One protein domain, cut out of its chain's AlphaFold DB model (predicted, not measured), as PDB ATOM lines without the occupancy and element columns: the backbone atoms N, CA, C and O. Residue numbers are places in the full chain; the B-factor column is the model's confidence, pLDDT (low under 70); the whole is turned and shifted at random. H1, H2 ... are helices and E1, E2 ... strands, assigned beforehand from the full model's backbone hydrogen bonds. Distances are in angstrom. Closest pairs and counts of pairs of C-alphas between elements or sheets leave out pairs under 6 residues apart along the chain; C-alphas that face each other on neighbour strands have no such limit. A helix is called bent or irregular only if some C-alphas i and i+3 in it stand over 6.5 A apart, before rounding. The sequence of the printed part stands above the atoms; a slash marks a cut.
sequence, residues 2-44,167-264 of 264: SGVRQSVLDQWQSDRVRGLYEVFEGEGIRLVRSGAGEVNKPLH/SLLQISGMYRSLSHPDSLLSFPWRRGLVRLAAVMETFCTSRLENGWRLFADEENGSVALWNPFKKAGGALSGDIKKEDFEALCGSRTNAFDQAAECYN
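AT A GLANCE: This is residues 2 to 44 and 167 to 264 of the 264 residues of an uncharacterized protein of Bacillus lacisalsi (UniProt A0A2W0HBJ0). A five-stranded antiparallel sheet, in the order E2 E1 E5 E4 E3, lies between H2 on one face and the long H4 on the other: three layers, with helices on both faces of a sheet. H1 stands beside H4 near the E2 edge, and H3 is at the opposite end, past H2. The printed part has 141 residues, with four named helices and five named strands in the order H1 E1 E2 H2 H3 E3 E4 E5 H4, class mixed. It is compact, radius of gyration of the C-alphas 14.6 A, spanning 42 by 38 by 27 A.

IN THESE COORDINATES: H1, residues 2 to 14, begins at C-alpha 2 (-6.495, -14.490, -1.027) and is 18.2 A long. E1 is residues 21 to 25, E2 30 to 32, H2 168 to 178, and H3 187 to 203, 24.7 A. E3 is residues 213 to 217, E4 222 to 227, E5 232 to 237. H4, residues 242 to 261, 29.4 A, ends at C-alpha 261 (-15.980, -23.496, 0.522); it is irregular, C-alphas 243 and 246 being 7.3 A apart.

HOW THE PARTS SIT: E3, E4 and E5 form a meander, each strand the antiparallel neighbour of the one before; N 215 and O 224 are 2.8 A apart, N 225 and O 234 2.8 A. E1 pairs with E5 (N 23 and O 235, 2.9 A) and forms a hairpin with E2 (N 24 and O 31, 2.9 A). H2 has a height over the sheet of 6.9 A; its closest C-alphas to E5 are Arg 176 and Gly 233, 3.8 A. H4, on the opposite face, has a height of 9.3 A. H1 touches residues 255 to 259 of H4, closest C-alphas Val 8 and Ala 259, 6.0 A, at a shallow tilt of 13 degrees, opposite ways. H3 touches H2 about perpendicular, 86 degrees, closest C-alphas Leu 178 and Ala 197, 5.7 A. Every O i to N i+4 pair is within hydrogen-bond range in H1, H2 and H3, and 14 of 16 in H4.

THE WHOLE: The C-alphas farthest apart are Gly 3 and Pro 188, 44.0 A. Residues 45 to 166 are not printed; C-alphas 44 and 167 are 9.5 A apart across the cut. Of the links printed whole, none is long. Mean pLDDT of the printed part is 84.8; residue 2, residues 14 to 16, 34 to 40 and 42 are under 70.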
ATOM      1  N   SER A   2      -7.751 -13.865  -1.501       66.12
ATOM      2  CA  SER A   2      -6.495 -14.490  -1.027       66.12
ATOM      3  C   SER A   2      -6.314 -14.488   0.501       66.12
ATOM      4  O   SER A   2      -5.856 -15.482   1.051       66.12
ATOM      5  N   GLY A   3      -6.723 -13.418   1.196       72.06
ATOM      6  CA  GLY A   3      -6.563 -13.307   2.655       72.06
ATOM      7  C   GLY A   3      -7.405 -14.299   3.469       72.06
ATOM      8  O   GLY A   3      -6.926 -14.830   4.463       72.06
ATOM      9  N   VAL A   4      -8.629 -14.605   3.021       71.88
ATOM     10  CA  VAL A   4      -9.513 -15.574   3.697       71.88
ATOM     11  C   VAL A   4      -8.953 -16.992   3.567       71.88
ATOM     12  O   VAL A   4      -8.877 -17.714   4.554       71.88
ATOM     13  N   ARG A   5      -8.466 -17.359   2.373       72.56
ATOM     14  CA  ARG A   5      -7.820 -18.661   2.128       72.56
ATOM     15  C   ARG A   5      -6.604 -18.872   3.024       72.56
ATOM     16  O   ARG A   5      -6.481 -19.926   3.638       72.56
ATOM     17  N   GLN A   6      -5.735 -17.865   3.116       74.50
ATOM     18  CA  GLN A   6      -4.548 -17.948   3.962       74.50
ATOM     19  C   GLN A   6      -4.933 -18.071   5.440       74.50
ATOM     20  O   GLN A   6      -4.414 -18.944   6.119       74.50
ATOM     21  N   SER A   7      -5.922 -17.301   5.907       75.75
ATOM     22  CA  SER A   7      -6.397 -17.369   7.294       75.75
ATOM     23  C   SER A   7      -6.930 -18.750   7.692       75.75
ATOM     24  O   SER A   7      -6.677 -19.188   8.809       75.75
ATOM     25  N   VAL A   8      -7.659 -19.444   6.808       72.19
ATOM     26  CA  VAL A   8      -8.190 -20.791   7.099       72.19
ATOM     27  C   VAL A   8      -7.068 -21.833   7.132       72.19
ATOM     28  O   VAL A   8      -7.045 -22.694   8.012       72.19
ATOM     29  N   LEU A   9      -6.101 -21.739   6.215       72.00
ATOM     30  CA  LEU A   9      -4.917 -22.603   6.227       72.00
ATOM     31  C   LEU A   9      -4.049 -22.356   7.466       72.00
ATOM     32  O   LEU A   9      -3.580 -23.313   8.083       72.00
ATOM     33  N   ASP A  10      -3.877 -21.096   7.857       75.69
ATOM     34  CA  ASP A  10      -3.129 -20.714   9.051       75.69
ATOM     35  C   ASP A  10      -3.816 -21.253  10.311       75.69
ATOM     36  O   ASP A  10      -3.145 -21.833  11.162       75.69
ATOM     37  N   GLN A  11      -5.149 -21.162  10.393       73.06
ATOM     38  CA  GLN A  11      -5.939 -21.725  11.492       73.06
ATOM     39  C   GLN A  11      -5.818 -23.257  11.564       73.06
ATOM     40  O   GLN A  11      -5.580 -23.824  12.634       73.06
ATOM     41  N   TRP A  12      -5.908 -23.941  10.417       75.31
ATOM     42  CA  TRP A  12      -5.691 -25.388  10.333       75.31
ATOM     43  C   TRP A  12      -4.302 -25.782  10.859       75.31
ATOM     44  O   TRP A  12      -4.142 -26.747  11.616       75.31
ATOM     45  N   GLN A  13      -3.276 -25.018  10.479       72.12
ATOM     46  CA  GLN A  13      -1.894 -25.258  10.883       72.12
ATOM     47  C   GLN A  13      -1.599 -24.851  12.334       72.12
ATOM     48  O   GLN A  13      -0.705 -25.456  12.942       72.12
ATOM     49  N   SER A  14      -2.312 -23.866  12.889       67.94
ATOM     50  CA  SER A  14      -2.102 -23.349  14.247       67.94
ATOM     51  C   SER A  14      -2.687 -24.248  15.329       67.94
ATOM     52  O   SER A  14      -2.092 -24.346  16.401       67.94
ATOM     53  N   ASP A  15      -3.777 -24.971  15.043       67.81
ATOM     54  CA  ASP A  15      -4.373 -25.968  15.947       67.81
ATOM     55  C   ASP A  15      -3.521 -27.247  16.018       67.81
ATOM     56  O   ASP A  15      -3.933 -28.350  15.641       67.81
ATOM     57  N   ARG A  16      -2.271 -27.112  16.459       64.25
ATOM     58  CA  ARG A  16      -1.321 -28.218  16.576       64.25
ATOM     59  C   ARG A  16      -1.671 -29.100  17.765       64.25
ATOM     60  O   ARG A  16      -1.274 -28.830  18.893       64.25
ATOM     61  N   VAL A  17      -2.312 -30.227  17.477       71.12
ATOM     62  CA  VAL A  17      -2.282 -31.382  18.376       71.12
ATOM     63  C   VAL A  17      -0.957 -32.100  18.133       71.12
ATOM     64  O   VAL A  17      -0.674 -32.556  17.024       71.12
ATOM     65  N   ARG A  18      -0.087 -32.127  19.146       72.81
ATOM     66  CA  ARG A  18       1.229 -32.771  19.044       72.81
ATOM     67  C   ARG A  18       1.044 -34.265  18.759       72.81
ATOM     68  O   ARG A  18       0.260 -34.913  19.438       72.81
ATOM     69  N   GLY A  19       1.775 -34.796  17.777       78.06
ATOM     70  CA  GLY A  19       1.703 -36.218  17.413       78.06
ATOM     71  C   GLY A  19       0.461 -36.618  16.610       78.06
ATOM     72  O   GLY A  19       0.236 -37.809  16.418       78.06
ATOM     73  N   LEU A  20      -0.337 -35.650  16.142       84.38
ATOM     74  CA  LEU A  20      -1.442 -35.888  15.217       84.38
ATOM     75  C   LEU A  20      -0.987 -35.668  13.771       84.38
ATOM     76  O   LEU A  20      -0.464 -34.607  13.424       84.38
ATOM     77  N   TYR A  21      -1.265 -36.652  12.929       88.75
ATOM     78  CA  TYR A  21      -1.060 -36.635  11.490       88.75
ATOM     79  C   TYR A  21      -2.415 -36.699  10.798       88.75
ATOM     80  O   TYR A  21      -3.279 -37.470  11.210       88.75
ATOM     81  N   GLU A  22      -2.613 -35.897   9.755       90.69
ATOM     82  CA  GLU A  22      -3.900 -35.830   9.064       90.69
ATOM     83  C   GLU A  22      -3.749 -35.467   7.588       90.69
ATOM     84  O   GLU A  22      -2.887 -34.668   7.197       90.69
ATOM     85  N   VAL A  23      -4.622 -36.061   6.780       91.12
ATOM     86  CA  VAL A  23      -4.767 -35.802   5.351       91.12
ATOM     87  C   VAL A  23      -6.252 -35.717   5.040       91.12
ATOM     88  O   VAL A  23      -6.984 -36.674   5.278       91.12
ATOM     89  N   PHE A  24      -6.686 -34.614   4.445       92.56
ATOM     90  CA  PHE A  24      -8.028 -34.461   3.896       92.56
ATOM     91  C   PHE A  24      -7.960 -34.142   2.411       92.56
ATOM     92  O   PHE A  24      -7.110 -33.368   1.962       92.56
ATOM     93  N   GLU A  25      -8.871 -34.727   1.649       91.62
ATOM     94  CA  GLU A  25      -8.932 -34.566   0.208       91.62
ATOM     95  C   GLU A  25     -10.373 -34.351  -0.255       91.62
ATOM     96  O   GLU A  25     -11.281 -35.090   0.120       91.62
ATOM     97  N   GLY A  26     -10.570 -33.348  -1.106       90.06
ATOM     98  CA  GLY A  26     -11.840 -33.035  -1.751       90.06
ATOM     99  C   GLY A  26     -11.631 -32.583  -3.192       90.06
ATOM    100  O   GLY A  26     -10.546 -32.702  -3.763       90.06
ATOM    101  N   GLU A  27     -12.688 -32.079  -3.818       86.62
ATOM    102  CA  GLU A  27     -12.604 -31.518  -5.165       86.62
ATOM    103  C   GLU A  27     -11.778 -30.219  -5.152       86.62
ATOM    104  O   GLU A  27     -12.087 -29.285  -4.423       86.62
ATOM    105  N   GLY A  28     -10.668 -30.187  -5.900       84.38
ATOM    106  CA  GLY A  28      -9.803 -29.004  -6.023       84.38
ATOM    107  C   GLY A  28      -8.965 -28.640  -4.787       84.38
ATOM    108  O   GLY A  28      -8.145 -27.726  -4.871       84.38
ATOM    109  N   ILE A  29      -9.116 -29.354  -3.667       88.06
ATOM    110  CA  ILE A  29      -8.422 -29.063  -2.409       88.06
ATOM    111  C   ILE A  29      -7.858 -30.330  -1.765       88.06
ATOM    112  O   ILE A  29      -8.501 -31.380  -1.701       88.06
ATOM    113  N   ARG A  30      -6.637 -30.214  -1.240       90.75
ATOM    114  CA  ARG A  30      -5.999 -31.234  -0.412       90.75
ATOM    115  C   ARG A  30      -5.265 -30.555   0.735       90.75
ATOM    116  O   ARG A  30      -4.409 -29.708   0.493       90.75
ATOM    117  N   LEU A  31      -5.581 -30.947   1.965       88.62
ATOM    118  CA  LEU A  31      -4.904 -30.480   3.170       88.62
ATOM    119  C   LEU A  31      -4.064 -31.622   3.735       88.62
ATOM    120  O   LEU A  31      -4.582 -32.698   4.021       88.62
ATOM    121  N   VAL A  32      -2.762 -31.388   3.883       86.69
ATOM    122  CA  VAL A  32      -1.811 -32.365   4.424       86.69
ATOM    123  C   VAL A  32      -1.059 -31.710   5.568       86.69
ATOM    124  O   VAL A  32      -0.426 -30.669   5.382       86.69
ATOM    125  N   ARG A  33      -1.111 -32.310   6.758       83.56
ATOM    126  CA  ARG A  33      -0.297 -31.848   7.887       83.56
ATOM    127  C   ARG A  33       1.147 -32.329   7.724       83.56
ATOM    128  O   ARG A  33       1.396 -33.460   7.313       83.56
ATOM    129  N   SER A  34       2.106 -31.462   8.057       68.00
ATOM    130  CA  SER A  34       3.537 -31.791   7.992       68.00
ATOM    131  C   SER A  34       3.856 -33.056   8.800       68.00
ATOM    132  O   SER A  34       3.345 -33.221   9.908       68.00
ATOM    133  N   GLY A  35       4.666 -33.951   8.230       66.44
ATOM    134  CA  GLY A  35       5.003 -35.256   8.810       66.44
ATOM    135  C   GLY A  35       3.981 -36.371   8.550       66.44
ATOM    136  O   GLY A  35       4.254 -37.514   8.894       66.44
ATOM    137  N   ALA A  36       2.831 -36.104   7.910       63.66
ATOM    138  CA  ALA A  36       1.831 -37.145   7.614       63.66
ATOM    139  C   ALA A  36       2.336 -38.251   6.664       63.66
ATOM    140  O   ALA A  36       1.749 -39.329   6.619       63.66
ATOM    141  N   GLY A  37       3.424 -37.997   5.928       59.91
ATOM    142  CA  GLY A  37       4.129 -39.002   5.126       59.91
ATOM    143  C   GLY A  37       5.144 -39.848   5.907       59.91
ATOM    144  O   GLY A  37       5.686 -40.788   5.344       59.91
ATOM    145  N   GLU A  38       5.404 -39.535   7.179       62.50
ATOM    146  CA  GLU A  38       6.389 -40.214   8.039       62.50
ATOM    147  C   GLU A  38       5.716 -41.091   9.112       62.50
ATOM    148  O   GLU A  38       6.336 -41.486  10.102       62.50
ATOM    149  N   VAL A  39       4.418 -41.372   8.954       68.06
ATOM    150  CA  VAL A  39       3.649 -42.174   9.909       68.06
ATOM    151  C   VAL A  39       4.132 -43.622   9.863       68.06
ATOM    152  O   VAL A  39       3.658 -44.429   9.077       68.06
ATOM    153  N   ASN A  40       5.038 -43.978  10.774       65.19
ATOM    154  CA  ASN A  40       5.490 -45.357  10.996       65.19
ATOM    155  C   ASN A  40       4.487 -46.183  11.834       65.19
ATOM    156  O   ASN A  40       4.890 -47.071  12.587       65.19
ATOM    157  N   LYS A  41       3.184 -45.872  11.767       70.62
ATOM    158  CA  LYS A  41       2.130 -46.634  12.459       70.62
ATOM    159  C   LYS A  41       1.468 -47.622  11.490       70.62
ATOM    160  O   LYS A  41       1.304 -47.307  10.314       70.62
ATOM    161  N   PRO A  42       1.051 -48.807  11.961       69.81
ATOM    162  CA  PRO A  42       0.321 -49.757  11.133       69.81
ATOM    163  C   PRO A  42      -1.073 -49.208  10.792       69.81
ATOM    164  O   PRO A  42      -1.975 -49.239  11.621       69.81
ATOM    165  N   LEU A  43      -1.271 -48.743   9.556       83.31
ATOM    166  CA  LEU A  43      -2.567 -48.231   9.080       83.31
ATOM    167  C   LEU A  43      -3.423 -49.298   8.371       83.31
ATOM    168  O   LEU A  43      -4.538 -49.021   7.925       83.31
ATOM    169  N   HIS A  44      -2.928 -50.539   8.304       80.88
ATOM    170  CA  HIS A  44      -3.556 -51.662   7.600       80.88
ATOM    171  C   HIS A  44      -4.985 -51.990   8.081       80.88
ATOM    172  O   HIS A  44      -5.752 -52.645   7.382       80.88
ATOM    173  N   SER A 167       0.385 -45.237   3.902       83.56
ATOM    174  CA  SER A 167       0.220 -43.776   3.842       83.56
ATOM    175  C   SER A 167      -1.193 -43.295   4.171       83.56
ATOM    176  O   SER A 167      -2.180 -43.734   3.577       83.56
ATOM    177  N   LEU A 168      -1.293 -42.282   5.041       87.75
ATOM    178  CA  LEU A 168      -2.543 -41.541   5.266       87.75
ATOM    179  C   LEU A 168      -3.082 -40.905   3.979       87.75
ATOM    180  O   LEU A 168      -4.293 -40.730   3.845       87.75
ATOM    181  N   LEU A 169      -2.205 -40.577   3.024       87.06
ATOM    182  CA  LEU A 169      -2.612 -40.016   1.740       87.06
ATOM    183  C   LEU A 169      -3.444 -41.016   0.934       87.06
ATOM    184  O   LEU A 169      -4.501 -40.660   0.416       87.06
ATOM    185  N   GLN A 170      -2.987 -42.265   0.880       86.38
ATOM    186  CA  GLN A 170      -3.684 -43.336   0.180       86.38
ATOM    187  C   GLN A 170      -5.044 -43.606   0.827       86.38
ATOM    188  O   GLN A 170      -6.059 -43.646   0.138       86.38
ATOM    189  N   ILE A 171      -5.081 -43.717   2.157       90.06
ATOM    190  CA  ILE A 171      -6.325 -43.960   2.900       90.06
ATOM    191  C   ILE A 171      -7.319 -42.825   2.657       90.06
ATOM    192  O   ILE A 171      -8.475 -43.083   2.333       90.06
ATOM    193  N   SER A 172      -6.870 -41.570   2.725       90.56
ATOM    194  CA  SER A 172      -7.716 -40.416   2.416       90.56
ATOM    195  C   SER A 172      -8.317 -40.516   1.003       90.56
ATOM    196  O   SER A 172      -9.531 -40.375   0.841       90.56
ATOM    197  N   GLY A 173      -7.514 -40.882  -0.003       89.31
ATOM    198  CA  GLY A 173      -7.974 -41.080  -1.384       89.31
ATOM    199  C   GLY A 173      -8.933 -42.269  -1.571       89.31
ATOM    200  O   GLY A 173      -9.915 -42.175  -2.319       89.31
ATOM    201  N   MET A 174      -8.711 -43.378  -0.861       91.12
ATOM    202  CA  MET A 174      -9.613 -44.538  -0.842       91.12
ATOM    203  C   MET A 174     -10.993 -44.148  -0.307       91.12
ATOM    204  O   MET A 174     -12.016 -44.406  -0.943       91.12
ATOM    205  N   TYR A 175     -11.029 -43.453   0.829       93.00
ATOM    206  CA  TYR A 175     -12.274 -43.004   1.446       93.00
ATOM    207  C   TYR A 175     -12.942 -41.864   0.668       93.00
ATOM    208  O   TYR A 175     -14.166 -41.813   0.577       93.00
ATOM    209  N   ARG A 176     -12.171 -41.007  -0.009       91.94
ATOM    210  CA  ARG A 176     -12.714 -40.056  -0.987       91.94
ATOM    211  C   ARG A 176     -13.419 -40.770  -2.142       91.94
ATOM    212  O   ARG A 176     -14.467 -40.313  -2.594       91.94
ATOM    213  N   SER A 177     -12.877 -41.900  -2.600       89.19
ATOM    214  CA  SER A 177     -13.481 -42.700  -3.674       89.19
ATOM    215  C   SER A 177     -14.824 -43.313  -3.257       89.19
ATOM    216  O   SER A 177     -15.722 -43.400  -4.091       89.19
ATOM    217  N   LEU A 178     -15.007 -43.674  -1.976       87.38
ATOM    218  CA  LEU A 178     -16.319 -44.090  -1.446       87.38
ATOM    219  C   LEU A 178     -17.372 -42.986  -1.588       87.38
ATOM    220  O   LEU A 178     -18.532 -43.273  -1.869       87.38
ATOM    221  N   SER A 179     -16.962 -41.727  -1.434       85.50
ATOM    222  CA  SER A 179     -17.830 -40.552  -1.563       85.50
ATOM    223  C   SER A 179     -18.151 -40.160  -3.005       85.50
ATOM    224  O   SER A 179     -18.973 -39.276  -3.239       85.50
ATOM    225  N   HIS A 180     -17.463 -40.747  -3.984       86.69
ATOM    226  CA  HIS A 180     -17.658 -40.451  -5.398       86.69
ATOM    227  C   HIS A 180     -17.311 -41.667  -6.269       86.69
ATOM    228  O   HIS A 180     -16.357 -41.637  -7.050       86.69
ATOM    229  N   PRO A 181     -18.083 -42.759  -6.173       80.31
ATOM    230  CA  PRO A 181     -17.776 -43.988  -6.901       80.31
ATOM    231  C   PRO A 181     -17.782 -43.780  -8.425       80.31
ATOM    232  O   PRO A 181     -17.093 -44.489  -9.157       80.31
ATOM    233  N   ASP A 182     -18.495 -42.761  -8.904       79.25
ATOM    234  CA  ASP A 182     -18.613 -42.402 -10.317       79.25
ATOM    235  C   ASP A 182     -17.319 -41.879 -10.949       79.25
ATOM    236  O   ASP A 182     -17.206 -41.891 -12.173       79.25
ATOM    237  N   SER A 183     -16.308 -41.487 -10.158       72.94
ATOM    238  CA  SER A 183     -14.980 -41.192 -10.724       72.94
ATOM    239  C   SER A 183     -14.225 -42.431 -11.205       72.94
ATOM    240  O   SER A 183     -13.204 -42.288 -11.876       72.94
ATOM    241  N   LEU A 184     -14.691 -43.643 -10.888       77.81
ATOM    242  CA  LEU A 184     -14.051 -44.860 -11.369       77.81
ATOM    243  C   LEU A 184     -14.509 -45.219 -12.783       77.81
ATOM    244  O   LEU A 184     -15.685 -45.489 -13.029       77.81
ATOM    245  N   LEU A 185     -13.541 -45.321 -13.698       72.31
ATOM    246  CA  LEU A 185     -13.775 -45.782 -15.071       72.31
ATOM    247  C   LEU A 185     -14.056 -47.291 -15.146       72.31
ATOM    248  O   LEU A 185     -14.746 -47.754 -16.052       72.31
ATOM    249  N   SER A 186     -13.531 -48.073 -14.199       80.19
ATOM    250  CA  SER A 186     -13.720 -49.523 -14.184       80.19
ATOM    251  C   SER A 186     -15.056 -49.900 -13.541       80.19
ATOM    252  O   SER A 186     -15.261 -49.727 -12.337       80.19
ATOM    253  N   PHE A 187     -15.960 -50.445 -14.357       79.12
ATOM    254  CA  PHE A 187     -17.325 -50.783 -13.954       79.12
ATOM    255  C   PHE A 187     -17.415 -51.736 -12.738       79.12
ATOM    256  O   PHE A 187     -18.187 -51.430 -11.825       79.12
ATOM    257  N   PRO A 188     -16.626 -52.832 -12.638       85.56
ATOM    258  CA  PRO A 188     -16.671 -53.723 -11.473       85.56
ATOM    259  C   PRO A 188     -16.308 -53.022 -10.158       85.56
ATOM    260  O   PRO A 188     -16.993 -53.193  -9.149       85.56
ATOM    261  N   TRP A 189     -15.271 -52.178 -10.173       86.94
ATOM    262  CA  TRP A 189     -14.828 -51.445  -8.985       86.94
ATOM    263  C   TRP A 189     -15.809 -50.348  -8.586       86.94
ATOM    264  O   TRP A 189     -16.087 -50.191  -7.400       86.94
ATOM    265  N   ARG A 190     -16.407 -49.648  -9.560       90.00
ATOM    266  CA  ARG A 190     -17.483 -48.681  -9.302       90.00
ATOM    267  C   ARG A 190     -18.655 -49.338  -8.576       90.00
ATOM    268  O   ARG A 190     -19.073 -48.846  -7.533       90.00
ATOM    269  N   ARG A 191     -19.153 -50.474  -9.085       89.38
ATOM    270  CA  ARG A 191     -20.243 -51.228  -8.439       89.38
ATOM    271  C   ARG A 191     -19.853 -51.669  -7.028       89.38
ATOM    272  O   ARG A 191     -20.638 -51.498  -6.098       89.38
ATOM    273  N   GLY A 192     -18.642 -52.208  -6.881       91.38
ATOM    274  CA  GLY A 192     -18.099 -52.619  -5.589       91.38
ATOM    275  C   GLY A 192     -18.093 -51.478  -4.572       91.38
ATOM    276  O   GLY A 192     -18.579 -51.662  -3.460       91.38
ATOM    277  N   LEU A 193     -17.612 -50.291  -4.959       91.06
ATOM    278  CA  LEU A 193     -17.561 -49.126  -4.073       91.06
ATOM    279  C   LEU A 193     -18.949 -48.621  -3.682       91.06
ATOM    280  O   LEU A 193     -19.156 -48.328  -2.511       91.06
ATOM    281  N   VAL A 194     -19.905 -48.558  -4.619       91.75
ATOM    282  CA  VAL A 194     -21.297 -48.178  -4.301       91.75
ATOM    283  C   VAL A 194     -21.864 -49.103  -3.225       91.75
ATOM    284  O   VAL A 194     -22.455 -48.651  -2.244       91.75
ATOM    285  N   ARG A 195     -21.660 -50.413  -3.389       94.62
ATOM    286  CA  ARG A 195     -22.162 -51.406  -2.443       94.62
ATOM    287  C   ARG A 195     -21.433 -51.343  -1.101       94.62
ATOM    288  O   ARG A 195     -22.093 -51.412  -0.067       94.62
ATOM    289  N   LEU A 196     -20.111 -51.174  -1.108       94.00
ATOM    290  CA  LEU A 196     -19.313 -50.999   0.105       94.00
ATOM    291  C   LEU A 196     -19.747 -49.748   0.880       94.00
ATOM    292  O   LEU A 196     -19.981 -49.843   2.081       94.00
ATOM    293  N   ALA A 197     -19.938 -48.613   0.203       92.31
ATOM    294  CA  ALA A 197     -20.403 -47.373   0.820       92.31
ATOM    295  C   ALA A 197     -21.761 -47.560   1.516       92.31
ATOM    296  O   ALA A 197     -21.900 -47.195   2.682       92.31
ATOM    297  N   ALA A 198     -22.727 -48.213   0.862       93.38
ATOM    298  CA  ALA A 198     -24.040 -48.494   1.454       93.38
ATOM    299  C   ALA A 198     -23.953 -49.380   2.715       93.38
ATOM    300  O   ALA A 198     -24.629 -49.127   3.718       93.38
ATOM    301  N   VAL A 199     -23.092 -50.405   2.691       95.12
ATOM    302  CA  VAL A 199     -22.831 -51.254   3.864       95.12
ATOM    303  C   VAL A 199     -22.180 -50.423   4.976       95.12
ATOM    304  O   VAL A 199     -22.649 -50.439   6.113       95.12
ATOM    305  N   MET A 200     -21.153 -49.634   4.663       94.00
ATOM    306  CA  MET A 200     -20.477 -48.789   5.649       94.00
ATOM    307  C   MET A 200     -21.415 -47.749   6.268       94.00
ATOM    308  O   MET A 200     -21.411 -47.585   7.480       94.00
ATOM    309  N   GLU A 201     -22.290 -47.103   5.498       91.19
ATOM    310  CA  GLU A 201     -23.283 -46.157   6.030       91.19
ATOM    311  C   GLU A 201     -24.279 -46.786   7.010       91.19
ATOM    312  O   GLU A 201     -24.791 -46.104   7.904       91.19
ATOM    313  N   THR A 202     -24.556 -48.078   6.838       92.75
ATOM    314  CA  THR A 202     -25.480 -48.831   7.691       92.75
ATOM    315  C   THR A 202     -24.819 -49.250   9.003       92.75
ATOM    316  O   THR A 202     -25.462 -49.209  10.053       92.75
ATOM    317  N   PHE A 203     -23.547 -49.663   8.959       92.62
ATOM    318  CA  PHE A 203     -22.874 -50.302  10.096       92.62
ATOM    319  C   PHE A 203     -21.823 -49.430  10.796       92.62
ATOM    320  O   PHE A 203     -21.484 -49.709  11.944       92.62
ATOM    321  N   CYS A 204     -21.341 -48.353  10.175       89.19
ATOM    322  CA  CYS A 204     -20.550 -47.331  10.856       89.19
ATOM    323  C   CYS A 204     -21.500 -46.349  11.553       89.19
ATOM    324  O   CYS A 204     -22.139 -45.505  10.924       89.19
ATOM    325  N   THR A 205     -21.619 -46.486  12.872       75.94
ATOM    326  CA  THR A 205     -22.613 -45.759  13.677       75.94
ATOM    327  C   THR A 205     -22.262 -44.297  13.916       75.94
ATOM    328  O   THR A 205     -23.163 -43.484  14.115       75.94
ATOM    329  N   SER A 206     -20.977 -43.953  13.896       83.12
ATOM    330  CA  SER A 206     -20.520 -42.602  14.199       83.12
ATOM    331  C   SER A 206     -20.759 -41.671  13.011       83.12
ATOM    332  O   SER A 206     -20.145 -41.782  11.943       83.12
ATOM    333  N   ARG A 207     -21.706 -40.753  13.210       87.00
ATOM    334  CA  ARG A 207     -22.072 -39.698  12.269       87.00
ATOM    335  C   ARG A 207     -21.583 -38.379  12.831       87.00
ATOM    336  O   ARG A 207     -21.963 -38.005  13.935       87.00
ATOM    337  N   LEU A 208     -20.757 -37.695  12.057       90.81
ATOM    338  CA  LEU A 208     -20.314 -36.350  12.382       90.81
ATOM    339  C   LEU A 208     -21.282 -35.334  11.767       90.81
ATOM    340  O   LEU A 208     -22.170 -35.675  10.973       90.81
ATOM    341  N   GLU A 209     -21.093 -34.072  12.130       86.31
ATOM    342  CA  GLU A 209     -21.799 -32.953  11.514       86.31
ATOM    343  C   GLU A 209     -21.572 -32.921   9.989       86.31
ATOM    344  O   GLU A 209     -20.643 -33.527   9.444       86.31
ATOM    345  N   ASN A 210     -22.470 -32.248   9.265       87.25
ATOM    346  CA  ASN A 210     -22.357 -32.019   7.816       87.25
ATOM    347  C   ASN A 210     -22.280 -33.285   6.940       87.25
ATOM    348  O   ASN A 210     -21.860 -33.235   5.781       87.25
ATOM    349  N   GLY A 211     -22.730 -34.427   7.468       89.88
ATOM    350  CA  GLY A 211     -22.862 -35.675   6.715       89.88
ATOM    351  C   GLY A 211     -21.607 -36.546   6.697       89.88
ATOM    352  O   GLY A 211     -21.652 -37.625   6.107       89.88
ATOM    353  N   TRP A 212     -20.532 -36.140   7.375       94.00
ATOM    354  CA  TRP A 212     -19.328 -36.951   7.502       94.00
ATOM    355  C   TRP A 212     -19.596 -38.258   8.266       94.00
ATOM    356  O   TRP A 212     -20.473 -38.368   9.137       94.00
ATOM    357  N   ARG A 213     -18.845 -39.286   7.894       93.69
ATOM    358  CA  ARG A 213     -18.842 -40.619   8.493       93.69
ATOM    359  C   ARG A 213     -17.418 -40.973   8.873       93.69
ATOM    360  O   ARG A 213     -16.482 -40.509   8.222       93.69
ATOM    361  N   LEU A 214     -17.272 -41.797   9.907       93.62
ATOM    362  CA  LEU A 214     -15.966 -42.236  10.374       93.62
ATOM    363  C   LEU A 214     -15.891 -43.752  10.540       93.62
ATOM    364  O   LEU A 214     -16.854 -44.409  10.939       93.62
ATOM    365  N   PHE A 215     -14.711 -44.283  10.251       93.44
ATOM    366  CA  PHE A 215     -14.288 -45.637  10.559       93.44
ATOM    367  C   PHE A 215     -13.014 -45.544  11.401       93.44
ATOM    368  O   PHE A 215     -12.016 -44.986  10.948       93.44
ATOM    369  N   ALA A 216     -13.062 -46.042  12.636       91.38
ATOM    370  CA  ALA A 216     -11.970 -45.915  13.593       91.38
ATOM    371  C   ALA A 216     -11.274 -47.256  13.833       91.38
ATOM    372  O   ALA A 216     -11.922 -48.279  14.059       91.38
ATOM    373  N   ASP A 217      -9.948 -47.217  13.847       89.31
ATOM    374  CA  ASP A 217      -9.098 -48.229  14.455       89.31
ATOM    375  C   ASP A 217      -8.741 -47.772  15.873       89.31
ATOM    376  O   ASP A 217      -7.781 -47.029  16.101       89.31
ATOM    377  N   GLU A 218      -9.580 -48.185  16.823       84.19
ATOM    378  CA  GLU A 218      -9.498 -47.761  18.223       84.19
ATOM    379  C   GLU A 218      -8.191 -48.194  18.899       84.19
ATOM    380  O   GLU A 218      -7.722 -47.509  19.802       84.19
ATOM    381  N   GLU A 219      -7.582 -49.294  18.448       82.69
ATOM    382  CA  GLU A 219      -6.337 -49.809  19.026       82.69
ATOM    383  C   GLU A 219      -5.122 -48.952  18.651       82.69
ATOM    384  O   GLU A 219      -4.229 -48.769  19.475       82.69
ATOM    385  N   ASN A 220      -5.094 -48.391  17.439       83.88
ATOM    386  CA  ASN A 220      -3.950 -47.617  16.944       83.88
ATOM    387  C   ASN A 220      -4.191 -46.101  16.921       83.88
ATOM    388  O   ASN A 220      -3.361 -45.361  16.380       83.88
ATOM    389  N   GLY A 221      -5.318 -45.621  17.460       88.25
ATOM    390  CA  GLY A 221      -5.628 -44.188  17.485       88.25
ATOM    391  C   GLY A 221      -5.744 -43.588  16.081       88.25
ATOM    392  O   GLY A 221      -5.308 -42.461  15.846       88.25
ATOM    393  N   SER A 222      -6.244 -44.367  15.118       91.44
ATOM    394  CA  SER A 222      -6.309 -43.974  13.707       91.44
ATOM    395  C   SER A 222      -7.751 -43.975  13.212       91.44
ATOM    396  O   SER A 222      -8.549 -44.819  13.604       91.44
ATOM    397  N   VAL A 223      -8.105 -43.020  12.357       93.69
ATOM    398  CA  VAL A 223      -9.473 -42.833  11.863       93.69
ATOM    399  C   VAL A 223      -9.439 -42.526  10.377       93.69
ATOM    400  O   VAL A 223      -8.610 -41.746   9.915       93.69
ATOM    401  N   ALA A 224     -10.369 -43.102   9.632       94.75
ATOM    402  CA  ALA A 224     -10.667 -42.720   8.266       94.75
ATOM    403  C   ALA A 224     -12.059 -42.091   8.184       94.75
ATOM    404  O   ALA A 224     -12.976 -42.462   8.919       94.75
ATOM    405  N   LEU A 225     -12.205 -41.114   7.300       95.50
ATOM    406  CA  LEU A 225     -13.372 -40.253   7.184       95.50
ATOM    407  C   LEU A 225     -13.829 -40.194   5.735       95.50
ATOM    408  O   LEU A 225     -13.004 -40.113   4.828       95.50
ATOM    409  N   TRP A 226     -15.136 -40.158   5.512       95.56
ATOM    410  CA  TRP A 226     -15.693 -39.886   4.190       95.56
ATOM    411  C   TRP A 226     -16.989 -39.090   4.294       95.56
ATOM    412  O   TRP A 226     -17.693 -39.153   5.305       95.56
ATOM    413  N   ASN A 227     -17.299 -38.324   3.251       93.12
ATOM    414  CA  ASN A 227     -18.555 -37.596   3.136       93.12
ATOM    415  C   ASN A 227     -19.266 -37.970   1.827       93.12
ATOM    416  O   ASN A 227     -18.896 -37.428   0.778       93.12
ATOM    417  N   PRO A 228     -20.309 -38.823   1.875       85.19
ATOM    418  CA  PRO A 228     -20.984 -39.334   0.680       85.19
ATOM    419  C   PRO A 228     -21.631 -38.241  -0.183       85.19
ATOM    420  O   PRO A 228     -21.968 -38.492  -1.336       85.19
ATOM    421  N   PHE A 229     -21.776 -37.018   0.339       87.00
ATOM    422  CA  PHE A 229     -22.389 -35.895  -0.367       87.00
ATOM    423  C   PHE A 229     -21.377 -34.907  -0.965       87.00
ATOM    424  O   PHE A 229     -21.750 -34.115  -1.826       87.00
ATOM    425  N   LYS A 230     -20.108 -34.926  -0.525       87.56
ATOM    426  CA  LYS A 230     -19.108 -33.887  -0.863       87.56
ATOM    427  C   LYS A 230     -17.907 -34.383  -1.673       87.56
ATOM    428  O   LYS A 230     -16.965 -33.623  -1.875       87.56
ATOM    429  N   LYS A 231     -17.900 -35.647  -2.125       89.06
ATOM    430  CA  LYS A 231     -16.744 -36.260  -2.821       89.06
ATOM    431  C   LYS A 231     -15.429 -36.068  -2.052       89.06
ATOM    432  O   LYS A 231     -14.384 -35.785  -2.645       89.06
ATOM    433  N   ALA A 232     -15.514 -36.173  -0.728       93.56
ATOM    434  CA  ALA A 232     -14.426 -35.870   0.186       93.56
ATOM    435  C   ALA A 232     -14.062 -37.087   1.039       93.56
ATOM    436  O   ALA A 232     -14.912 -37.935   1.339       93.56
ATOM    437  N   GLY A 233     -12.787 -37.163   1.403       94.56
ATOM    438  CA  GLY A 233     -12.200 -38.197   2.241       94.56
ATOM    439  C   GLY A 233     -11.179 -37.606   3.205       94.56
ATOM    440  O   GLY A 233     -10.675 -36.499   3.008       94.56
ATOM    441  N   GLY A 234     -10.898 -38.336   4.274       94.12
ATOM    442  CA  GLY A 234      -9.948 -37.932   5.294       94.12
ATOM    443  C   GLY A 234      -9.316 -39.132   5.981       94.12
ATOM    444  O   GLY A 234      -9.897 -40.213   6.029       94.12
ATOM    445  N   ALA A 235      -8.122 -38.940   6.523       93.88
ATOM    446  CA  ALA A 235      -7.457 -39.912   7.372       93.88
ATOM    447  C   ALA A 235      -6.665 -39.184   8.457       93.88
ATOM    448  O   ALA A 235      -5.991 -38.192   8.174       93.88
ATOM    449  N   LEU A 236      -6.758 -39.675   9.689       92.75
ATOM    450  CA  LEU A 236      -6.054 -39.172  10.859       92.75
ATOM    451  C   LEU A 236      -5.346 -40.330  11.557       92.75
ATOM    452  O   LEU A 236      -5.870 -41.440  11.631       92.75
ATOM    453  N   SER A 237      -4.171 -40.066  12.111       90.88
ATOM    454  CA  SER A 237      -3.460 -41.007  12.973       90.88
ATOM    455  C   SER A 237      -2.708 -40.238  14.051       90.88
ATOM    456  O   SER A 237      -2.098 -39.205  13.776       90.88
ATOM    457  N   GLY A 238      -2.770 -40.709  15.290       88.00
ATOM    458  CA  GLY A 238      -2.119 -40.069  16.427       88.00
ATOM    459  C   GLY A 238      -2.385 -40.833  17.713       88.00
ATOM    460  O   GLY A 238      -2.896 -41.948  17.680       88.00
ATOM    461  N   ASP A 239      -2.022 -40.256  18.851       84.94
ATOM    462  CA  ASP A 239      -2.376 -40.806  20.166       84.94
ATOM    463  C   ASP A 239      -3.734 -40.237  20.596       84.94
ATOM    464  O   ASP A 239      -3.853 -39.496  21.570       84.94
ATOM    465  N   ILE A 240      -4.756 -40.516  19.786       83.19
ATOM    466  CA  ILE A 240      -6.120 -40.036  20.005       83.19
ATOM    467  C   ILE A 240      -6.848 -41.070  20.859       83.19
ATOM    468  O   ILE A 240      -6.904 -42.249  20.501       83.19
ATOM    469  N   LYS A 241      -7.414 -40.641  21.987       86.00
ATOM    470  CA  LYS A 241      -8.251 -41.521  22.799       86.00
ATOM    471  C   LYS A 241      -9.586 -41.757  22.110       86.00
ATOM    472  O   LYS A 241     -10.112 -40.876  21.434       86.00
ATOM    473  N   LYS A 242     -10.168 -42.930  22.351       84.50
ATOM    474  CA  LYS A 242     -11.465 -43.307  21.786       84.50
ATOM    475  C   LYS A 242     -12.556 -42.279  22.094       84.50
ATOM    476  O   LYS A 242     -13.310 -41.926  21.192       84.50
ATOM    477  N   GLU A 243     -12.629 -41.790  23.335       86.12
ATOM    478  CA  GLU A 243     -13.609 -40.768  23.728       86.12
ATOM    479  C   GLU A 243     -13.453 -39.431  22.982       86.12
ATOM    480  O   GLU A 243     -14.425 -38.690  22.852       86.12
ATOM    481  N   ASP A 244     -12.268 -39.150  22.436       88.00
ATOM    482  CA  ASP A 244     -11.952 -37.886  21.770       88.00
ATOM    483  C   ASP A 244     -12.124 -37.954  20.243       88.00
ATOM    484  O   ASP A 244     -12.083 -36.915  19.578       88.00
ATOM    485  N   PHE A 245     -12.325 -39.147  19.659       86.69
ATOM    486  CA  PHE A 245     -12.386 -39.313  18.202       86.69
ATOM    487  C   PHE A 245     -13.460 -38.443  17.560       86.69
ATOM    488  O   PHE A 245     -13.175 -37.746  16.589       86.69
ATOM    489  N   GLU A 246     -14.686 -38.477  18.083       89.50
ATOM    490  CA  GLU A 246     -15.809 -37.764  17.474       89.50
ATOM    491  C   GLU A 246     -15.635 -36.248  17.578       89.50
ATOM    492  O   GLU A 246     -15.810 -35.545  16.584       89.50
ATOM    493  N   ALA A 247     -15.208 -35.744  18.740       90.31
ATOM    494  CA  ALA A 247     -14.973 -34.317  18.950       90.31
ATOM    495  C   ALA A 247     -13.827 -33.790  18.070       90.31
ATOM    496  O   ALA A 247     -13.975 -32.764  17.396       90.31
ATOM    497  N   LEU A 248     -12.701 -34.511  18.023       89.69
ATOM    498  CA  LEU A 248     -11.563 -34.144  17.186       89.69
ATOM    499  C   LEU A 248     -11.933 -34.201  15.701       89.69
ATOM    500  O   LEU A 248     -11.706 -33.232  14.979       89.69
ATOM    501  N   CYS A 249     -12.532 -35.303  15.238       91.50
ATOM    502  CA  CYS A 249     -12.918 -35.445  13.836       91.50
ATOM    503  C   CYS A 249     -13.995 -34.430  13.439       91.50
ATOM    504  O   CYS A 249     -13.935 -33.900  12.333       91.50
ATOM    505  N   GLY A 250     -14.941 -34.108  14.326       91.81
ATOM    506  CA  GLY A 250     -15.941 -33.062  14.105       91.81
ATOM    507  C   GLY A 250     -15.293 -31.696  13.880       91.81
ATOM    508  O   GLY A 250     -15.533 -31.055  12.859       91.81
ATOM    509  N   SER A 251     -14.375 -31.293  14.763       90.44
ATOM    510  CA  SER A 251     -13.617 -30.045  14.598       90.44
ATOM    511  C   SER A 251     -12.826 -30.012  13.279       90.44
ATOM    512  O   SER A 251     -12.892 -29.035  12.529       90.44
ATOM    513  N   ARG A 252     -12.131 -31.107  12.938       91.00
ATOM    514  CA  ARG A 252     -11.328 -31.191  11.704       91.00
ATOM    515  C   ARG A 252     -12.170 -31.212  10.435       91.00
ATOM    516  O   ARG A 252     -11.828 -30.533   9.475       91.00
ATOM    517  N   THR A 253     -13.278 -31.940  10.412       92.81
ATOM    518  CA  THR A 253     -14.175 -31.960   9.246       92.81
ATOM    519  C   THR A 253     -14.844 -30.604   9.024       92.81
ATOM    520  O   THR A 253     -14.902 -30.151   7.883       92.81
ATOM    521  N   ASN A 254     -15.225 -29.896  10.093       90.94
ATOM    522  CA  ASN A 254     -15.751 -28.531  10.004       90.94
ATOM    523  C   ASN A 254     -14.714 -27.542   9.448       90.94
ATOM    524  O   ASN A 254     -15.028 -26.759   8.552       90.94
ATOM    525  N   ALA A 255     -13.468 -27.601   9.924       88.44
ATOM    526  CA  ALA A 255     -12.397 -26.752   9.402       88.44
ATOM    527  C   ALA A 255     -12.068 -27.064   7.927       88.44
ATOM    528  O   ALA A 255     -11.792 -26.155   7.145       88.44
ATOM    529  N   PHE A 256     -12.137 -28.337   7.523       90.88
ATOM    530  CA  PHE A 256     -11.926 -28.736   6.132       90.88
ATOM    531  C   PHE A 256     -13.059 -28.237   5.232       90.88
ATOM    532  O   PHE A 256     -12.788 -27.709   4.156       90.88
ATOM    533  N   ASP A 257     -14.310 -28.356   5.676       91.06
ATOM    534  CA  ASP A 257     -15.473 -27.875   4.930       91.06
ATOM    535  C   ASP A 257     -15.400 -26.354   4.702       91.06
ATOM    536  O   ASP A 257     -15.575 -25.898   3.572       91.06
ATOM    537  N   GLN A 258     -15.027 -25.578   5.729       89.31
ATOM    538  CA  GLN A 258     -14.788 -24.132   5.601       89.31
ATOM    539  C   GLN A 258     -13.668 -23.812   4.598       89.31
ATOM    540  O   GLN A 258     -13.771 -22.866   3.812       89.31
ATOM    541  N   ALA A 259     -12.594 -24.607   4.602       86.94
ATOM    542  CA  ALA A 259     -11.516 -24.458   3.632       86.94
ATOM    543  C   ALA A 259     -12.005 -24.756   2.209       86.94
ATOM    544  O   ALA A 259     -11.740 -23.968   1.305       86.94
ATOM    545  N   ALA A 260     -12.748 -25.845   2.008       87.12
ATOM    546  CA  ALA A 260     -13.270 -26.246   0.705       87.12
ATOM    547  C   ALA A 260     -14.231 -25.200   0.111       87.12
ATOM    548  O   ALA A 260     -14.142 -24.888  -1.076       87.12
ATOM    549  N   GLU A 261     -15.086 -24.589   0.935       88.25
ATOM    550  CA  GLU A 261     -15.980 -23.496   0.522       88.25
ATOM    551  C   GLU A 261     -15.224 -22.260   0.014       88.25
ATOM    552  O   GLU A 261     -15.716 -21.562  -0.864       88.25
ATOM    553  N   CYS A 262     -14.010 -22.002   0.506       84.31
ATOM    554  CA  CYS A 262     -13.182 -20.890   0.031       84.31
ATOM    555  C   CYS A 262     -12.486 -21.166  -1.318       84.31
ATOM    556  O   CYS A 262     -11.912 -20.242  -1.920       84.31
ATOM    557  N   TYR A 263     -12.436 -22.430  -1.748       76.75
ATOM    558  CA  TYR A 263     -11.778 -22.862  -2.986       76.75
ATOM    559  C   TYR A 263     -12.729 -22.925  -4.184       76.75
ATOM    560  O   TYR A 263     -12.258 -22.695  -5.302       76.75
ATOM    561  N   ASN A 264     -14.016 -23.174  -3.938       72.62
ATOM    562  CA  ASN A 264     -15.093 -23.064  -4.927       72.62
ATOM    563  C   ASN A 264     -15.518 -21.604  -5.154       72.62
ATOM    564  O   ASN A 264     -16.034 -21.325  -6.258       72.62
TER     565      ASN A 264